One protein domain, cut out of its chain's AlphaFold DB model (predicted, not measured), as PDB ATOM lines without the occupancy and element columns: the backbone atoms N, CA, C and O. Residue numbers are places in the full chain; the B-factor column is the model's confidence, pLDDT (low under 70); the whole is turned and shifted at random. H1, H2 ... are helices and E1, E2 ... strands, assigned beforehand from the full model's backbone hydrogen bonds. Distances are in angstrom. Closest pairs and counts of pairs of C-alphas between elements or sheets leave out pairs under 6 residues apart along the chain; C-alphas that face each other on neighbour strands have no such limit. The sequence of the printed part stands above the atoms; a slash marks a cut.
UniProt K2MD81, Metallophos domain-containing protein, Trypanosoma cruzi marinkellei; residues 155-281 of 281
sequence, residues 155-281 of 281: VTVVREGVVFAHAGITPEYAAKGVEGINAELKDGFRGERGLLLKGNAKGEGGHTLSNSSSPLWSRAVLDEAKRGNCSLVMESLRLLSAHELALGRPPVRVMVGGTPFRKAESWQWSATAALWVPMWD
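Overview. This is residues 155 to 281 of the 281 residues of the protein "Metallophos domain-containing protein" of Trypanosoma cruzi marinkellei (UniProt K2MD81). A small four-stranded sheet is covered on one face by helix H5, which crosses it; H2 runs off past the E1 edge toward short H3 and a long loop, residues 197 to 219. The printed part has 127 residues, under half in named elements, in the order E1 E2 H1 H2 H3 H4 H5 E3 E4. The class is mixed, helices and strands, and the sheet, E1 E2 E3 E4, is mixed too. The whole is compact, with a radius of gyration of the C-alphas of 15.0 A, yet flat, spanning 46 by 46 by 21 A.

Along the chain. Find C-alpha 156 at (121.732, 158.444, 120.160), where E1, residues 156 to 159, begins. Next come E2, residues 162 to 165, H1, residues 171 to 174, H2, residues 177 to 191, 20.6 A long from first to last C-alpha, and H3, residues 193 to 196. Past H4, residues 220 to 226, H5, residues 231 to 246, runs 22.6 A. E3 is residues 254 to 257; E4, residues 273 to 276, ends at C-alpha (116.216, 142.295, 118.315).

Arrangement. Look for antiparallel hairpins at E1 and E2, N 157 to O 164 at 3.2 A, and at E3 and E4, N 275 to O 255 at 3.1 A; these N and O pairs are within hydrogen-bond range. E2 and E3 are parallel, N 163 to O 254 at 2.9 A, also within range, and with the five helices between them form a strand-helix-strand unit. H2 and H5 are on the same face of the sheet, making two layers, helices on one face of a sheet; H2 is over none of the strands, but only just, with 2 of its C-alphas falling on E1, while H5 runs across the strands, at 63 degrees to E3 on the local plane. The hub, H5, touches H1, closest C-alphas Pro 171 and Ser 236, 4.5 A; H2, by H2's residues 177 to 178 alone, Gly 177 and Leu 240, 5.5 A, about perpendicular at 86 degrees; and H4, by H5's residues 231 to 233 alone, Val 221 and Leu 232, 5.7 A. H4 only grazes the sheet with residues 221 to 225. H3 only just touches H2, only at the corner, with 3 pairs of C-alphas within 8 A. Every O i to N i+4 pair is within range in H4 and H5, 9 of 11 in H2; H1 and H3 are too short for one.

Size, cuts and confidence. The C-alphas farthest apart, Gly 248 and Glu 265, are 47.1 A apart. The printed part has no cut; the links H3 to H4 and E3 to E4 are long. Look for pLDDT under 70 at residues 191, 194 and 259 to 281.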
ATOM      1  N   VAL A 155     124.532 161.533 120.659       97.19
ATOM      2  CA  VAL A 155     124.791 160.352 121.498       97.19
ATOM      3  C   VAL A 155     123.920 159.175 121.045       97.19
ATOM      4  O   VAL A 155     124.328 158.017 121.106       97.19
ATOM      5  N   THR A 156     122.694 159.460 120.597       97.88
ATOM      6  CA  THR A 156     121.732 158.444 120.160       97.88
ATOM      7  C   THR A 156     120.797 158.967 119.074       97.88
ATOM      8  O   THR A 156     120.492 160.160 119.014       97.88
ATOM      9  N   VAL A 157     120.326 158.075 118.203       97.94
ATOM     10  CA  VAL A 157     119.401 158.412 117.117       97.94
ATOM     11  C   VAL A 157     118.391 157.292 116.884       97.94
ATOM     12  O   VAL A 157     118.713 156.120 117.074       97.94
ATOM     13  N   VAL A 158     117.186 157.644 116.426       97.56
ATOM     14  CA  VAL A 158     116.199 156.693 115.894       97.56
ATOM     15  C   VAL A 158     116.119 156.817 114.374       97.56
ATOM     16  O   VAL A 158     115.940 157.917 113.841       97.56
ATOM     17  N   ARG A 159     116.239 155.692 113.661       94.94
ATOM     18  CA  ARG A 159     116.012 155.577 112.209       94.94
ATOM     19  C   ARG A 159     115.284 154.274 111.914       94.94
ATOM     20  O   ARG A 159     115.646 153.240 112.459       94.94
ATOM     21  N   GLU A 160     114.247 154.332 111.080       91.50
ATOM     22  CA  GLU A 160     113.467 153.153 110.661       91.50
ATOM     23  C   GLU A 160     112.970 152.279 111.841       91.50
ATOM     24  O   GLU A 160     112.972 151.052 111.784       91.50
ATOM     25  N   GLY A 161     112.566 152.909 112.956       91.12
ATOM     26  CA  GLY A 161     112.107 152.207 114.165       91.12
ATOM     27  C   GLY A 161     113.216 151.521 114.976       91.12
ATOM     28  O   GLY A 161     112.917 150.755 115.893       91.12
ATOM     29  N   VAL A 162     114.486 151.790 114.664       95.12
ATOM     30  CA  VAL A 162     115.660 151.303 115.395       95.12
ATOM     31  C   VAL A 162     116.298 152.462 116.149       95.12
ATOM     32  O   VAL A 162     116.599 153.489 115.542       95.12
ATOM     33  N   VAL A 163     116.524 152.300 117.456       97.12
ATOM     34  CA  VAL A 163     117.353 153.217 118.244       97.12
ATOM     35  C   VAL A 163     118.796 152.724 118.272       97.12
ATOM     36  O   VAL A 163     119.066 151.548 118.527       97.12
ATOM     37  N   PHE A 164     119.723 153.639 118.028       96.88
ATOM     38  CA  PHE A 164     121.155 153.385 118.024       96.88
ATOM     39  C   PHE A 164     121.827 154.138 119.164       96.88
ATOM     40  O   PHE A 164     121.530 155.311 119.398       96.88
ATOM     41  N   ALA A 165     122.740 153.472 119.859       95.44
ATOM     42  CA  ALA A 165     123.594 154.064 120.879       95.44
ATOM     43  C   ALA A 165     124.974 153.402 120.843       95.44
ATOM     44  O   ALA A 165     125.123 152.299 120.315       95.44
ATOM     45  N   HIS A 166     125.974 154.049 121.441       94.94
ATOM     46  CA  HIS A 166     127.294 153.440 121.568       94.94
ATOM     47  C   HIS A 166     127.266 152.191 122.465       94.94
ATOM     48  O   HIS A 166     127.665 151.104 122.049       94.94
ATOM     49  N   ALA A 167     126.724 152.301 123.679       91.00
ATOM     50  CA  ALA A 167     126.576 151.173 124.592       91.00
ATOM     51  C   ALA A 167     125.137 150.622 124.559       91.00
ATOM     52  O   ALA A 167     124.733 150.005 123.577       91.00
ATOM     53  N   GLY A 168     124.353 150.825 125.616       91.25
ATOM     54  CA  GLY A 168     122.927 150.507 125.656       91.25
ATOM     55  C   GLY A 168     122.167 151.564 126.446       91.25
ATOM     56  O   GLY A 168     122.713 152.162 127.372       91.25
ATOM     57  N   ILE A 169     120.905 151.801 126.089       94.81
ATOM     58  CA  ILE A 169     120.067 152.793 126.769       94.81
ATOM     59  C   ILE A 169     119.296 152.081 127.878       94.81
ATOM     60  O   ILE A 169     118.438 151.242 127.606       94.81
ATOM     61  N   THR A 170     119.602 152.393 129.134       95.44
ATOM     62  CA  THR A 170     118.865 151.879 130.297       95.44
ATOM     63  C   THR A 170     117.515 152.599 130.452       95.44
ATOM     64  O   THR A 170     117.356 153.697 129.908       95.44
ATOM     65  N   PRO A 171     116.548 152.049 131.215       96.94
ATOM     66  CA  PRO A 171     115.260 152.708 131.446       96.94
ATOM     67  C   PRO A 171     115.380 154.137 131.995       96.94
ATOM     68  O   PRO A 171     114.616 155.017 131.607       96.94
ATOM     69  N   GLU A 172     116.385 154.385 132.837       95.69
ATOM     70  CA  GLU A 172     116.710 155.709 133.379       95.69
ATOM     71  C   GLU A 172     116.943 156.752 132.271       95.69
ATOM     72  O   GLU A 172     116.407 157.857 132.337       95.69
ATOM     73  N   TYR A 173     117.697 156.400 131.225       96.12
ATOM     74  CA  TYR A 173     117.981 157.303 130.105       96.12
ATOM     75  C   TYR A 173     116.872 157.271 129.059       96.12
ATOM     76  O   TYR A 173     116.542 158.309 128.492       96.12
ATOM     77  N   ALA A 174     116.240 156.117 128.841       97.44
ATOM     78  CA  ALA A 174     115.086 155.991 127.958       97.44
ATOM     79  C   ALA A 174     113.930 156.909 128.387       97.44
ATOM     80  O   ALA A 174     113.249 157.480 127.536       97.44
ATOM     81  N   ALA A 175     113.752 157.118 129.696       97.62
ATOM     82  CA  ALA A 175     112.779 158.058 130.247       97.62
ATOM     83  C   ALA A 175     113.022 159.520 129.825       97.62
ATOM     84  O   ALA A 175     112.077 160.307 129.839       97.62
ATOM     85  N   LYS A 176     114.245 159.883 129.410       96.50
ATOM     86  CA  LYS A 176     114.586 161.218 128.887       96.50
ATOM     87  C   LYS A 176     114.243 161.391 127.400       96.50
ATOM     88  O   LYS A 176     114.192 162.522 126.925       96.50
ATOM     89  N   GLY A 177     114.017 160.297 126.667       97.44
ATOM     90  CA  GLY A 177     113.852 160.320 125.212       97.44
ATOM     91  C   GLY A 177     115.161 160.606 124.462       97.44
ATOM     92  O   GLY A 177     116.181 160.961 125.055       97.44
ATOM     93  N   VAL A 178     115.140 160.456 123.137       97.12
ATOM     94  CA  VAL A 178     116.311 160.680 122.267       97.12
ATOM     95  C   VAL A 178     116.789 162.130 122.355       97.12
ATOM     96  O   VAL A 178     117.984 162.390 122.496       97.12
ATOM     97  N   GLU A 179     115.861 163.087 122.309       95.88
ATOM     98  CA  GLU A 179     116.155 164.514 122.415       95.88
ATOM     99  C   GLU A 179     116.774 164.867 123.770       95.88
ATOM    100  O   GLU A 179     117.764 165.597 123.803       95.88
ATOM    101  N   GLY A 180     116.242 164.316 124.867       96.12
ATOM    102  CA  GLY A 180     116.774 164.541 126.209       96.12
ATOM    103  C   GLY A 180     118.178 163.969 126.377       96.12
ATOM    104  O   GLY A 180     119.064 164.678 126.834       96.12
ATOM    105  N   ILE A 181     118.425 162.733 125.923       96.06
ATOM    106  CA  ILE A 181     119.767 162.122 125.965       96.06
ATOM    107  C   ILE A 181     120.783 162.969 125.186       96.06
ATOM    108  O   ILE A 181     121.888 163.215 125.667       96.06
ATOM    109  N   ASN A 182     120.420 163.430 123.988       96.50
ATOM    110  CA  ASN A 182     121.304 164.263 123.171       96.50
ATOM    111  C   ASN A 182     121.514 165.669 123.760       96.50
ATOM    112  O   ASN A 182     122.558 166.282 123.519       96.50
ATOM    113  N   ALA A 183     120.547 166.193 124.520       92.50
ATOM    114  CA  ALA A 183     120.678 167.470 125.214       92.50
ATOM    115  C   ALA A 183     121.739 167.413 126.322       92.50
ATOM    116  O   ALA A 183     122.511 168.359 126.435       92.50
ATOM    117  N   GLU A 184     121.880 166.284 127.029       90.50
ATOM    118  CA  GLU A 184     122.887 166.117 128.093       90.50
ATOM    119  C   GLU A 184     124.319 166.399 127.618       90.50
ATOM    120  O   GLU A 184     125.146 166.916 128.368       90.50
ATOM    121  N   LEU A 185     124.634 166.085 126.355       87.00
ATOM    122  CA  LEU A 185     125.949 166.393 125.792       87.00
ATOM    123  C   LEU A 185     126.104 167.904 125.626       87.00
ATOM    124  O   LEU A 185     127.085 168.494 126.072       87.00
ATOM    125  N   LYS A 186     125.109 168.550 125.017       83.50
ATOM    126  CA  LYS A 186     125.135 169.992 124.741       83.50
ATOM    127  C   LYS A 186     125.150 170.814 126.027       83.50
ATOM    128  O   LYS A 186     125.911 171.775 126.119       83.50
ATOM    129  N   ASP A 187     124.337 170.438 127.005       83.00
ATOM    130  CA  ASP A 187     124.204 171.146 128.278       83.00
ATOM    131  C   ASP A 187     125.433 170.923 129.162       83.00
ATOM    132  O   ASP A 187     125.963 171.880 129.743       83.00
ATOM    133  N   GLY A 188     125.994 169.710 129.122       79.25
ATOM    134  CA  GLY A 188     127.274 169.376 129.726       79.25
ATOM    135  C   GLY A 188     128.387 170.356 129.340       79.25
ATOM    136  O   GLY A 188     129.071 170.906 130.203       79.25
ATOM    137  N   PHE A 189     128.528 170.663 128.047       76.50
ATOM    138  CA  PHE A 189     129.552 171.599 127.560       76.50
ATOM    139  C   PHE A 189     129.184 173.087 127.702       76.50
ATOM    140  O   PHE A 189     130.075 173.934 127.620       76.50
ATOM    141  N   ARG A 190     127.913 173.425 127.959       78.19
ATOM    142  CA  ARG A 190     127.444 174.814 128.147       78.19
ATOM    143  C   ARG A 190     127.431 175.277 129.602       78.19
ATOM    144  O   ARG A 190     127.624 176.466 129.842       78.19
ATOM    145  N   GLY A 191     127.193 174.376 130.557       69.81
ATOM    146  CA  GLY A 191     126.971 174.745 131.961       69.81
ATOM    147  C   GLY A 191     127.529 173.770 132.997       69.81
ATOM    148  O   GLY A 191     127.781 174.180 134.127       69.81
ATOM    149  N   GLU A 192     127.801 172.517 132.623       74.00
ATOM    150  CA  GLU A 192     128.233 171.473 133.568       74.00
ATOM    151  C   GLU A 192     129.652 170.956 133.300       74.00
ATOM    152  O   GLU A 192     130.042 169.887 133.775       74.00
ATOM    153  N   ARG A 193     130.475 171.740 132.588       72.94
ATOM    154  CA  ARG A 193     131.837 171.341 132.186       72.94
ATOM    155  C   ARG A 193     132.676 170.897 133.386       72.94
ATOM    156  O   ARG A 193     133.413 169.925 133.297       72.94
ATOM    157  N   GLY A 194     132.515 171.546 134.541       69.38
ATOM    158  CA  GLY A 194     133.195 171.159 135.781       69.38
ATOM    159  C   GLY A 194     132.768 169.802 136.364       69.38
ATOM    160  O   GLY A 194     133.553 169.192 137.083       69.38
ATOM    161  N   LEU A 195     131.552 169.317 136.080       72.38
ATOM    162  CA  LEU A 195     131.097 167.969 136.450       72.38
ATOM    163  C   LEU A 195     131.576 166.927 135.440       72.38
ATOM    164  O   LEU A 195     132.041 165.866 135.853       72.38
ATOM    165  N   LEU A 196     131.527 167.249 134.144       76.62
ATOM    166  CA  LEU A 196     132.082 166.404 133.085       76.62
ATOM    167  C   LEU A 196     133.574 166.122 133.306       76.62
ATOM    168  O   LEU A 196     133.993 164.969 133.274       76.62
ATOM    169  N   LEU A 197     134.363 167.154 133.621       70.94
ATOM    170  CA  LEU A 197     135.807 167.037 133.867       70.94
ATOM    171  C   LEU A 197     136.164 166.215 135.119       70.94
ATOM    172  O   LEU A 197     137.317 165.828 135.283       70.94
ATOM    173  N   LYS A 198     135.202 165.935 136.009       73.75
ATOM    174  CA  LYS A 198     135.391 165.017 137.148       73.75
ATOM    175  C   LYS A 198     135.166 163.549 136.771       73.75
ATOM    176  O   LYS A 198     135.268 162.683 137.637       73.75
ATOM    177  N   GLY A 199     134.820 163.269 135.515       73.00
ATOM    178  CA  GLY A 199     134.771 161.920 134.972       73.00
ATOM    179  C   GLY A 199     136.142 161.248 134.955       73.00
ATOM    180  O   GLY A 199     137.183 161.895 135.019       73.00
ATOM    181  N   ASN A 200     136.136 159.922 134.873       75.88
ATOM    182  CA  ASN A 200     137.344 159.121 134.713       75.88
ATOM    183  C   ASN A 200     137.190 158.155 133.539       75.88
ATOM    184  O   ASN A 200     136.118 158.031 132.967       75.88
ATOM    185  N   ALA A 201     138.239 157.420 133.196       73.75
ATOM    186  CA  ALA A 201     138.202 156.492 132.068       73.75
ATOM    187  C   ALA A 201     137.244 155.285 132.236       73.75
ATOM    188  O   ALA A 201     137.138 154.461 131.330       73.75
ATOM    189  N   LYS A 202     136.599 155.115 133.401       76.56
ATOM    190  CA  LYS A 202     135.957 153.852 133.791       76.56
ATOM    191  C   LYS A 202     134.445 153.833 133.796       76.56
ATOM    192  O   LYS A 202     133.899 152.733 133.747       76.56
ATOM    193  N   GLY A 203     133.759 154.949 133.992       72.69
ATOM    194  CA  GLY A 203     132.381 154.792 134.466       72.69
ATOM    195  C   GLY A 203     131.906 155.682 135.583       72.69
ATOM    196  O   GLY A 203     130.753 155.542 135.961       72.69
ATOM    197  N   GLU A 204     132.775 156.451 136.228       78.94
ATOM    198  CA  GLU A 204     132.559 156.758 137.654       78.94
ATOM    199  C   GLU A 204     132.539 158.266 137.940       78.94
ATOM    200  O   GLU A 204     132.856 158.710 139.039       78.94
ATOM    201  N   GLY A 205     132.184 159.066 136.936       75.81
ATOM    202  CA  GLY A 205     132.008 160.507 137.065       75.81
ATOM    203  C   GLY A 205     130.635 160.904 137.608       75.81
ATOM    204  O   GLY A 205     129.676 160.136 137.592       75.81
ATOM    205  N   GLY A 206     130.538 162.154 138.065       74.25
ATOM    206  CA  GLY A 206     129.295 162.720 138.599       74.25
ATOM    207  C   GLY A 206     128.316 163.241 137.541       74.25
ATOM    208  O   GLY A 206     127.177 163.537 137.886       74.25
ATOM    209  N   HIS A 207     128.735 163.374 136.278       82.81
ATOM    210  CA  HIS A 207     127.864 163.826 135.191       82.81
ATOM    211  C   HIS A 207     127.052 162.663 134.603       82.81
ATOM    212  O   HIS A 207     127.504 161.515 134.558       82.81
ATOM    213  N   THR A 208     125.856 162.958 134.088       82.50
ATOM    214  CA  THR A 208     124.947 161.935 133.550       82.50
ATOM    215  C   THR A 208     125.510 161.203 132.320       82.50
ATOM    216  O   THR A 208     125.226 160.036 132.105       82.50
ATOM    217  N   LEU A 209     126.390 161.818 131.534       83.75
ATOM    218  CA  LEU A 209     127.070 161.109 130.437       83.75
ATOM    219  C   LEU A 209     128.319 160.333 130.865       83.75
ATOM    220  O   LEU A 209     128.723 159.405 130.168       83.75
ATOM    221  N   SER A 210     128.893 160.659 132.021       83.31
ATOM    222  CA  SER A 210     130.110 160.036 132.538       83.31
ATOM    223  C   SER A 210     129.796 159.115 133.720       83.31
ATOM    224  O   SER A 210     130.497 159.174 134.727       83.31
ATOM    225  N   ASN A 211     128.751 158.291 133.647       86.00
ATOM    226  CA  ASN A 211     128.494 157.250 134.649       86.00
ATOM    227  C   ASN A 211     128.169 155.893 134.002       86.00
ATOM    228  O   ASN A 211     127.842 155.821 132.820       86.00
ATOM    229  N   SER A 212     128.243 154.813 134.777       86.62
ATOM    230  CA  SER A 212     128.070 153.433 134.305       86.62
ATOM    231  C   SER A 212     126.656 153.083 133.822       86.62
ATOM    232  O   SER A 212     126.472 152.046 133.186       86.62
ATOM    233  N   SER A 213     125.659 153.929 134.081       88.38
ATOM    234  CA  SER A 213     124.308 153.791 133.531       88.38
ATOM    235  C   SER A 213     124.128 154.531 132.204       88.38
ATOM    236  O   SER A 213     123.114 154.309 131.541       88.38
ATOM    237  N   SER A 214     125.081 155.384 131.806       92.06
ATOM    238  CA  SER A 214     124.952 156.231 130.620       92.06
ATOM    239  C   SER A 214     124.951 155.419 129.317       92.06
ATOM    240  O   SER A 214     125.593 154.365 129.246       92.06
ATOM    241  N   PRO A 215     124.323 155.924 128.238       94.31
ATOM    242  CA  PRO A 215     124.373 155.304 126.914       94.31
ATOM    243  C   PRO A 215     125.783 155.190 126.319       94.31
ATOM    244  O   PRO A 215     125.952 154.509 125.310       94.31
ATOM    245  N   LEU A 216     126.781 155.839 126.928       93.38
ATOM    246  CA  LEU A 216     128.184 155.758 126.528       93.38
ATOM    247  C   LEU A 216     128.932 154.622 127.240       93.38
ATOM    248  O   LEU A 216     129.921 154.135 126.721       93.38
ATOM    249  N   TRP A 217     128.480 154.165 128.410       91.19
ATOM    250  CA  TRP A 217     129.228 153.181 129.209       91.19
ATOM    251  C   TRP A 217     128.437 151.947 129.624       91.19
ATOM    252  O   TRP A 217     129.036 150.922 129.963       91.19
ATOM    253  N   SER A 218     127.106 152.006 129.603       91.12
ATOM    254  CA  SER A 218     126.295 150.964 130.214       91.12
ATOM    255  C   SER A 218     126.430 149.612 129.534       91.12
ATOM    256  O   SER A 218     126.182 149.443 128.342       91.12
ATOM    257  N   ARG A 219     126.745 148.604 130.345       89.44
ATOM    258  CA  ARG A 219     126.705 147.192 129.951       89.44
ATOM    259  C   ARG A 219     125.458 146.477 130.476       89.44
ATOM    260  O   ARG A 219     125.223 145.334 130.106       89.44
ATOM    261  N   ALA A 220     124.632 147.151 131.283       91.00
ATOM    262  CA  ALA A 220     123.537 146.534 132.030       91.00
ATOM    263  C   ALA A 220     122.495 145.862 131.125       91.00
ATOM    264  O   ALA A 220     122.149 144.706 131.349       91.00
ATOM    265  N   VAL A 221     122.050 146.557 130.072       89.19
ATOM    266  CA  VAL A 221     121.058 146.030 129.117       89.19
ATOM    267  C   VAL A 221     121.579 144.765 128.429       89.19
ATOM    268  O   VAL A 221     120.883 143.754 128.357       89.19
ATOM    269  N   LEU A 222     122.829 144.798 127.960       86.38
ATOM    270  CA  LEU A 222     123.447 143.657 127.293       86.38
ATOM    271  C   LEU A 222     123.692 142.496 128.266       86.38
ATOM    272  O   LEU A 222     123.463 141.338 127.920       86.38
ATOM    273  N   ASP A 223     124.178 142.783 129.468       88.56
ATOM    274  CA  ASP A 223     124.500 141.761 130.461       88.56
ATOM    275  C   ASP A 223     123.253 141.075 131.024       88.56
ATOM    276  O   ASP A 223     123.307 139.881 131.322       88.56
ATOM    277  N   GLU A 224     122.128 141.785 131.117       90.31
ATOM    278  CA  GLU A 224     120.832 141.185 131.434       90.31
ATOM    279  C   GLU A 224     120.346 140.281 130.290       90.31
ATOM    280  O   GLU A 224     120.031 139.109 130.522       90.31
ATOM    281  N   ALA A 225     120.406 140.773 129.045       85.50
ATOM    282  CA  ALA A 225     120.006 140.012 127.861       85.50
ATOM    283  C   ALA A 225     120.829 138.724 127.691       85.50
ATOM    284  O   ALA A 225     120.277 137.664 127.391       85.50
ATOM    285  N   LYS A 226     122.140 138.761 127.974       84.50
ATOM    286  CA  LYS A 226     123.014 137.569 127.989       84.50
ATOM    287  C   LYS A 226     122.567 136.504 128.991       84.50
ATOM    288  O   LYS A 226     122.870 135.329 128.803       84.50
ATOM    289  N   ARG A 227     121.878 136.901 130.063       89.38
ATOM    290  CA  ARG A 227     121.315 135.986 131.067       89.38
ATOM    291  C   ARG A 227     119.911 135.502 130.688       89.38
ATOM    292  O   ARG A 227     119.276 134.828 131.492       89.38
ATOM    293  N   GLY A 228     119.431 135.833 129.487       87.50
ATOM    294  CA  GLY A 228     118.102 135.473 129.000       87.50
ATOM    295  C   GLY A 228     116.974 136.337 129.562       87.50
ATOM    296  O   GLY A 228     115.814 135.956 129.440       87.50
ATOM    297  N   ASN A 229     117.288 137.476 130.186       91.00
ATOM    298  CA  ASN A 229     116.290 138.408 130.690       91.00
ATOM    299  C   ASN A 229     116.326 139.698 129.858       91.00
ATOM    300  O   ASN A 229     117.363 140.334 129.722       91.00
ATOM    301  N   CYS A 230     115.184 140.065 129.284       90.06
ATOM    302  CA  CYS A 230     115.050 141.232 128.415       90.06
ATOM    303  C   CYS A 230     114.270 142.380 129.075       90.06
ATOM    304  O   CYS A 230     113.824 143.285 128.377       90.06
ATOM    305  N   SER A 231     114.062 142.359 130.394       94.56
ATOM    306  CA  SER A 231     113.209 143.340 131.075       94.56
ATOM    307  C   SER A 231     113.712 144.775 130.898       94.56
ATOM    308  O   SER A 231     112.921 145.662 130.582       94.56
ATOM    309  N   LEU A 232     115.024 145.004 131.017       93.81
ATOM    310  CA  LEU A 232     115.623 146.324 130.832       93.81
ATOM    311  C   LEU A 232     115.483 146.813 129.391       93.81
ATOM    312  O   LEU A 232     115.087 147.956 129.189       93.81
ATOM    313  N   VAL A 233     115.769 145.970 128.389       92.75
ATOM    314  CA  VAL A 233     115.633 146.387 126.981       92.75
ATOM    315  C   VAL A 233     114.171 146.655 126.622       92.75
ATOM    316  O   VAL A 233     113.889 147.652 125.965       92.75
ATOM    317  N   MET A 234     113.239 145.827 127.101       94.94
ATOM    318  CA  MET A 234     111.808 146.001 126.844       94.94
ATOM    319  C   MET A 234     111.276 147.288 127.470       94.94
ATOM    320  O   MET A 234     110.579 148.051 126.802       94.94
ATOM    321  N   GLU A 235     111.646 147.575 128.718       97.31
ATOM    322  CA  GLU A 235     111.233 148.814 129.377       97.31
ATOM    323  C   GLU A 235     111.852 150.049 128.709       97.31
ATOM    324  O   GLU A 235     111.154 151.037 128.468       97.31
ATOM    325  N   SER A 236     113.130 149.984 128.318       96.94
ATOM    326  CA  SER A 236     113.763 151.060 127.552       96.94
ATOM    327  C   SER A 236     113.059 151.315 126.218       96.94
ATOM    328  O   SER A 236     112.777 152.464 125.883       96.94
ATOM    329  N   LEU A 237     112.739 150.263 125.455       96.81
ATOM    330  CA  LEU A 237     112.030 150.387 124.177       96.81
ATOM    331  C   LEU A 237     110.616 150.946 124.358       96.81
ATOM    332  O   LEU A 237     110.180 151.769 123.551       96.81
ATOM    333  N   ARG A 238     109.914 150.561 125.432       97.88
ATOM    334  CA  ARG A 238     108.588 151.094 125.772       97.88
ATOM    335  C   ARG A 238     108.640 152.597 126.048       97.88
ATOM    336  O   ARG A 238     107.827 153.346 125.506       97.88
ATOM    337  N   LEU A 239     109.594 153.042 126.867       98.44
ATOM    338  CA  LEU A 239     109.778 154.456 127.211       98.44
ATOM    339  C   LEU A 239     110.183 155.294 125.991       98.44
ATOM    340  O   LEU A 239     109.577 156.333 125.738       98.44
ATOM    341  N   LEU A 240     111.141 154.815 125.193       98.19
ATOM    342  CA  LEU A 240     111.554 155.487 123.955       98.19
ATOM    343  C   LEU A 240     110.410 155.561 122.940       98.19
ATOM    344  O   LEU A 240     110.203 156.602 122.322       98.19
ATOM    345  N   SER A 241     109.618 154.494 122.809       98.12
ATOM    346  CA  SER A 241     108.432 154.496 121.949       98.12
ATOM    347  C   SER A 241     107.400 155.524 122.393       98.12
ATOM    348  O   SER A 241     106.820 156.192 121.545       98.12
ATOM    349  N   ALA A 242     107.178 155.687 123.700       98.12
ATOM    350  CA  ALA A 242     106.265 156.707 124.207       98.12
ATOM    351  C   ALA A 242     106.722 158.128 123.825       98.12
ATOM    352  O   ALA A 242     105.887 158.948 123.446       98.12
ATOM    353  N   HIS A 243     108.033 158.397 123.860       98.06
ATOM    354  CA  HIS A 243     108.612 159.668 123.404       98.06
ATOM    355  C   HIS A 243     108.458 159.878 121.895       98.06
ATOM    356  O   HIS A 243     107.945 160.916 121.482       98.06
ATOM    357  N   GLU A 244     108.818 158.894 121.065       97.06
ATOM    358  CA  GLU A 244     108.662 159.003 119.604       97.06
ATOM    359  C   GLU A 244     107.189 159.201 119.206       97.06
ATOM    360  O   GLU A 244     106.875 160.076 118.397       97.06
ATOM    361  N   LEU A 245     106.263 158.467 119.836       97.50
ATOM    362  CA  LEU A 245     104.823 158.610 119.601       97.50
ATOM    363  C   LEU A 245     104.298 159.986 120.026       97.50
ATOM    364  O   LEU A 245     103.481 160.570 119.312       97.50
ATOM    365  N   ALA A 246     104.779 160.537 121.145       97.44
ATOM    366  CA  ALA A 246     104.427 161.891 121.577       97.44
ATOM    367  C   ALA A 246     104.897 162.969 120.580       97.44
ATOM    368  O   ALA A 246     104.274 164.025 120.477       97.44
ATOM    369  N   LEU A 247     105.952 162.687 119.809       95.88
ATOM    370  CA  LEU A 247     106.453 163.531 118.718       95.88
ATOM    371  C   LEU A 247     105.787 163.236 117.359       95.88
ATOM    372  O   LEU A 247     106.170 163.831 116.350       95.88
ATOM    373  N   GLY A 248     104.805 162.329 117.307       95.94
ATOM    374  CA  GLY A 248     104.124 161.925 116.074       95.94
ATOM    375  C   GLY A 248     104.965 161.038 115.148       95.94
ATOM    376  O   GLY A 248     104.676 160.957 113.954       95.94
ATOM    377  N   ARG A 249     106.015 160.395 115.671       94.56
ATOM    378  CA  ARG A 249     106.907 159.485 114.938       94.56
ATOM    379  C   ARG A 249     106.571 158.015 115.247       94.56
ATOM    380  O   ARG A 249     105.917 157.730 116.250       94.56
ATOM    381  N   PRO A 250     106.979 157.058 114.391       93.50
ATOM    382  CA  PRO A 250     106.770 155.634 114.654       93.50
ATOM    383  C   PRO A 250     107.477 155.151 115.933       93.50
ATOM    384  O   PRO A 250     108.531 155.681 116.280       93.50
ATOM    385  N   PRO A 251     106.958 154.106 116.603       95.62
ATOM    386  CA  PRO A 251     107.576 153.570 117.810       95.62
ATOM    387  C   PRO A 251     108.919 152.889 117.518       95.62
ATOM    388  O   PRO A 251     109.172 152.395 116.411       95.62
ATOM    389  N   VAL A 252     109.750 152.798 118.556       93.38
ATOM    390  CA  VAL A 252     111.041 152.108 118.522       93.38
ATOM    391  C   VAL A 252     110.834 150.631 118.840       93.38
ATOM    392  O   VAL A 252     110.262 150.274 119.865       93.38
ATOM    393  N   ARG A 253     111.332 149.752 117.973       90.81
ATOM    394  CA  ARG A 253     111.156 148.294 118.095       90.81
ATOM    395  C   ARG A 253     112.454 147.560 118.393       90.81
ATOM    396  O   ARG A 253     112.424 146.424 118.849       90.81
ATOM    397  N   VAL A 254     113.589 148.180 118.084       90.94
ATOM    398  CA  VAL A 254     114.905 147.538 118.135       90.94
ATOM    399  C   VAL A 254     115.908 148.501 118.736       90.94
ATOM    400  O   VAL A 254     115.874 149.690 118.425       90.94
ATOM    401  N   MET A 255     116.817 147.978 119.557       92.31
ATOM    402  CA  MET A 255     117.974 148.711 120.061       92.31
ATOM    403  C   MET A 255     119.257 148.069 119.537       92.31
ATOM    404  O   MET A 255     119.449 146.856 119.642       92.31
ATOM    405  N   VAL A 256     120.149 148.889 118.991       90.75
ATOM    406  CA  VAL A 256     121.462 148.458 118.500       90.75
ATOM    407  C   VAL A 256     122.556 149.207 119.254       90.75
ATOM    408  O   VAL A 256     122.536 150.437 119.320       90.75
ATOM    409  N   GLY A 257     123.495 148.440 119.814       86.31
ATOM    410  CA  GLY A 257     124.632 148.925 120.595       86.31
ATOM    411  C   GLY A 257     125.976 148.407 120.071       86.31
ATOM    412  O   GLY A 257     126.075 147.267 119.613       86.31
ATOM    413  N   GLY A 258     127.021 149.232 120.157       74.75
ATOM    414  CA  GLY A 258     128.394 148.948 119.704       74.75
ATOM    415  C   GLY A 258     129.251 148.114 120.665       74.75
ATOM    416  O   GLY A 258     130.306 147.631 120.281       74.75
ATOM    417  N   THR A 259     128.771 147.864 121.886       67.81
ATOM    418  CA  THR A 259     129.506 147.164 122.956       67.81
ATOM    419  C   THR A 259     130.225 145.868 122.521       67.81
ATOM    420  O   THR A 259     129.548 144.878 122.212       67.81
ATOM    421  N   PRO A 260     131.565 145.778 122.651       59.81
ATOM    422  CA  PRO A 260     132.283 144.552 122.337       59.81
ATOM    423  C   PRO A 260     132.022 143.392 123.325       59.81
ATOM    424  O   PRO A 260     132.143 143.479 124.550       59.81
ATOM    425  N   PHE A 261     131.729 142.251 122.712       53.84
ATOM    426  CA  PHE A 261     131.938 140.854 123.100       53.84
ATOM    427  C   PHE A 261     133.279 140.516 123.765       53.84
ATOM    428  O   PHE A 261     134.205 140.120 123.060       53.84
ATOM    429  N   ARG A 262     133.407 140.521 125.100       47.16
ATOM    430  CA  ARG A 262     134.582 139.904 125.751       47.16
ATOM    431  C   ARG A 262     134.498 138.369 125.657       47.16
ATOM    432  O   ARG A 262     133.839 137.740 126.481       47.16
ATOM    433  N   LYS A 263     135.154 137.746 124.668       39.38
ATOM    434  CA  LYS A 263     135.474 136.304 124.712       39.38
ATOM    435  C   LYS A 263     136.751 136.097 125.529       39.38
ATOM    436  O   LYS A 263     137.697 136.866 125.414       39.38
ATOM    437  N   ALA A 264     136.756 135.058 126.360       36.31
ATOM    438  CA  ALA A 264     137.723 134.851 127.435       36.31
ATOM    439  C   ALA A 264     139.200 134.676 127.014       36.31
ATOM    440  O   ALA A 264     140.050 134.724 127.891       36.31
ATOM    441  N   GLU A 265     139.544 134.501 125.731       32.09
ATOM    442  CA  GLU A 265     140.916 134.097 125.354       32.09
ATOM    443  C   GLU A 265     141.500 134.757 124.093       32.09
ATOM    444  O   GLU A 265     142.558 134.357 123.617       32.09
ATOM    445  N   SER A 266     140.889 135.806 123.538       30.28
ATOM    446  CA  SER A 266     141.568 136.604 122.506       30.28
ATOM    447  C   SER A 266     140.973 138.001 122.390       30.28
ATOM    448  O   SER A 266     139.763 138.186 122.513       30.28
ATOM    449  N   TRP A 267     141.830 138.989 122.123       31.80
ATOM    450  CA  TRP A 267     141.453 140.328 121.665       31.80
ATOM    451  C   TRP A 267     140.890 140.243 120.237       31.80
ATOM    452  O   TRP A 267     141.469 140.753 119.282       31.80
ATOM    453  N   GLN A 268     139.798 139.502 120.061       28.41
ATOM    454  CA  GLN A 268     139.057 139.445 118.814       28.41
ATOM    455  C   GLN A 268     137.882 140.413 118.907       28.41
ATOM    456  O   GLN A 268     136.973 140.250 119.723       28.41
ATOM    457  N   TRP A 269     137.956 141.433 118.054       36.66
ATOM    458  CA  TRP A 269     136.888 142.366 117.723       36.66
ATOM    459  C   TRP A 269     135.570 141.622 117.575       36.66
ATOM    460  O   TRP A 269     135.468 140.622 116.861       36.66
ATOM    461  N   SER A 270     134.573 142.087 118.305       30.75
ATOM    462  CA  SER A 270     133.269 141.457 118.382       30.75
ATOM    463  C   SER A 270     132.258 142.344 117.687       30.75
ATOM    464  O   SER A 270     132.240 143.556 117.869       30.75
ATOM    465  N   ALA A 271     131.456 141.692 116.854       34.12
ATOM    466  CA  ALA A 271     130.367 142.283 116.109       34.12
ATOM    467  C   ALA A 271     129.451 143.131 117.003       34.12
ATOM    468  O   ALA A 271     129.160 142.755 118.141       34.12
ATOM    469  N   THR A 272     128.964 144.229 116.422       42.28
ATOM    470  CA  THR A 272     127.808 145.001 116.877       42.28
ATOM    471  C   THR A 272     126.730 144.075 117.441       42.28
ATOM    472  O   THR A 272     126.266 143.159 116.756       42.28
ATOM    473  N   ALA A 273     126.323 144.303 118.689       38.28
ATOM    474  CA  ALA A 273     125.200 143.594 119.276       38.28
ATOM    475  C   ALA A 273     123.905 144.275 118.811       38.28
ATOM    476  O   ALA A 273     123.505 145.316 119.331       38.28
ATOM    477  N   ALA A 274     123.233 143.689 117.820       41.34
ATOM    478  CA  ALA A 274     121.839 144.016 117.551       41.34
ATOM    479  C   ALA A 274     120.961 143.213 118.523       41.34
ATOM    480  O   ALA A 274     120.886 141.988 118.425       41.34
ATOM    481  N   LEU A 275     120.314 143.886 119.479       40.66
ATOM    482  CA  LEU A 275     119.301 143.265 120.330       40.66
ATOM    483  C   LEU A 275     117.948 143.428 119.634       40.66
ATOM    484  O   LEU A 275     117.292 144.466 119.727       40.66
ATOM    485  N   TRP A 276     117.547 142.391 118.901       34.50
ATOM    486  CA  TRP A 276     116.216 142.295 118.315       34.50
ATOM    487  C   TRP A 276     115.293 141.555 119.282       34.50
ATOM    488  O   TRP A 276     115.467 140.358 119.509       34.50
ATOM    489  N   VAL A 277     114.318 142.262 119.854       32.03
ATOM    490  CA  VAL A 277     113.202 141.634 120.565       32.03
ATOM    491  C   VAL A 277     111.943 141.932 119.759       32.03
ATOM    492  O   VAL A 277     111.535 143.091 119.694       32.03
ATOM    493  N   PRO A 278     111.336 140.942 119.087       26.64
ATOM    494  CA  PRO A 278     110.098 141.189 118.379       26.64
ATOM    495  C   PRO A 278     108.993 141.478 119.401       26.64
ATOM    496  O   PRO A 278     108.595 140.599 120.166       26.64
ATOM    497  N   MET A 279     108.507 142.720 119.417       30.11
ATOM    498  CA  MET A 279     107.229 143.051 120.042       30.11
ATOM    499  C   MET A 279     106.136 142.544 119.098       30.11
ATOM    500  O   MET A 279     105.818 143.199 118.106       30.11
ATOM    501  N   TRP A 280     105.661 141.325 119.336       30.36
ATOM    502  CA  TRP A 280     104.442 140.828 118.708       30.36
ATOM    503  C   TRP A 280     103.253 141.366 119.507       30.36
ATOM    504  O   TRP A 280     103.180 141.109 120.710       30.36
ATOM    505  N   ASP A 281     102.363 142.090 118.829       32.88
ATOM    506  CA  ASP A 281     100.942 142.152 119.190       32.88
ATOM    507  C   ASP A 281     100.208 141.010 118.466       32.88
ATOM    508  O   ASP A 281     100.511 140.787 117.266       32.88
TER     509      ASP A 281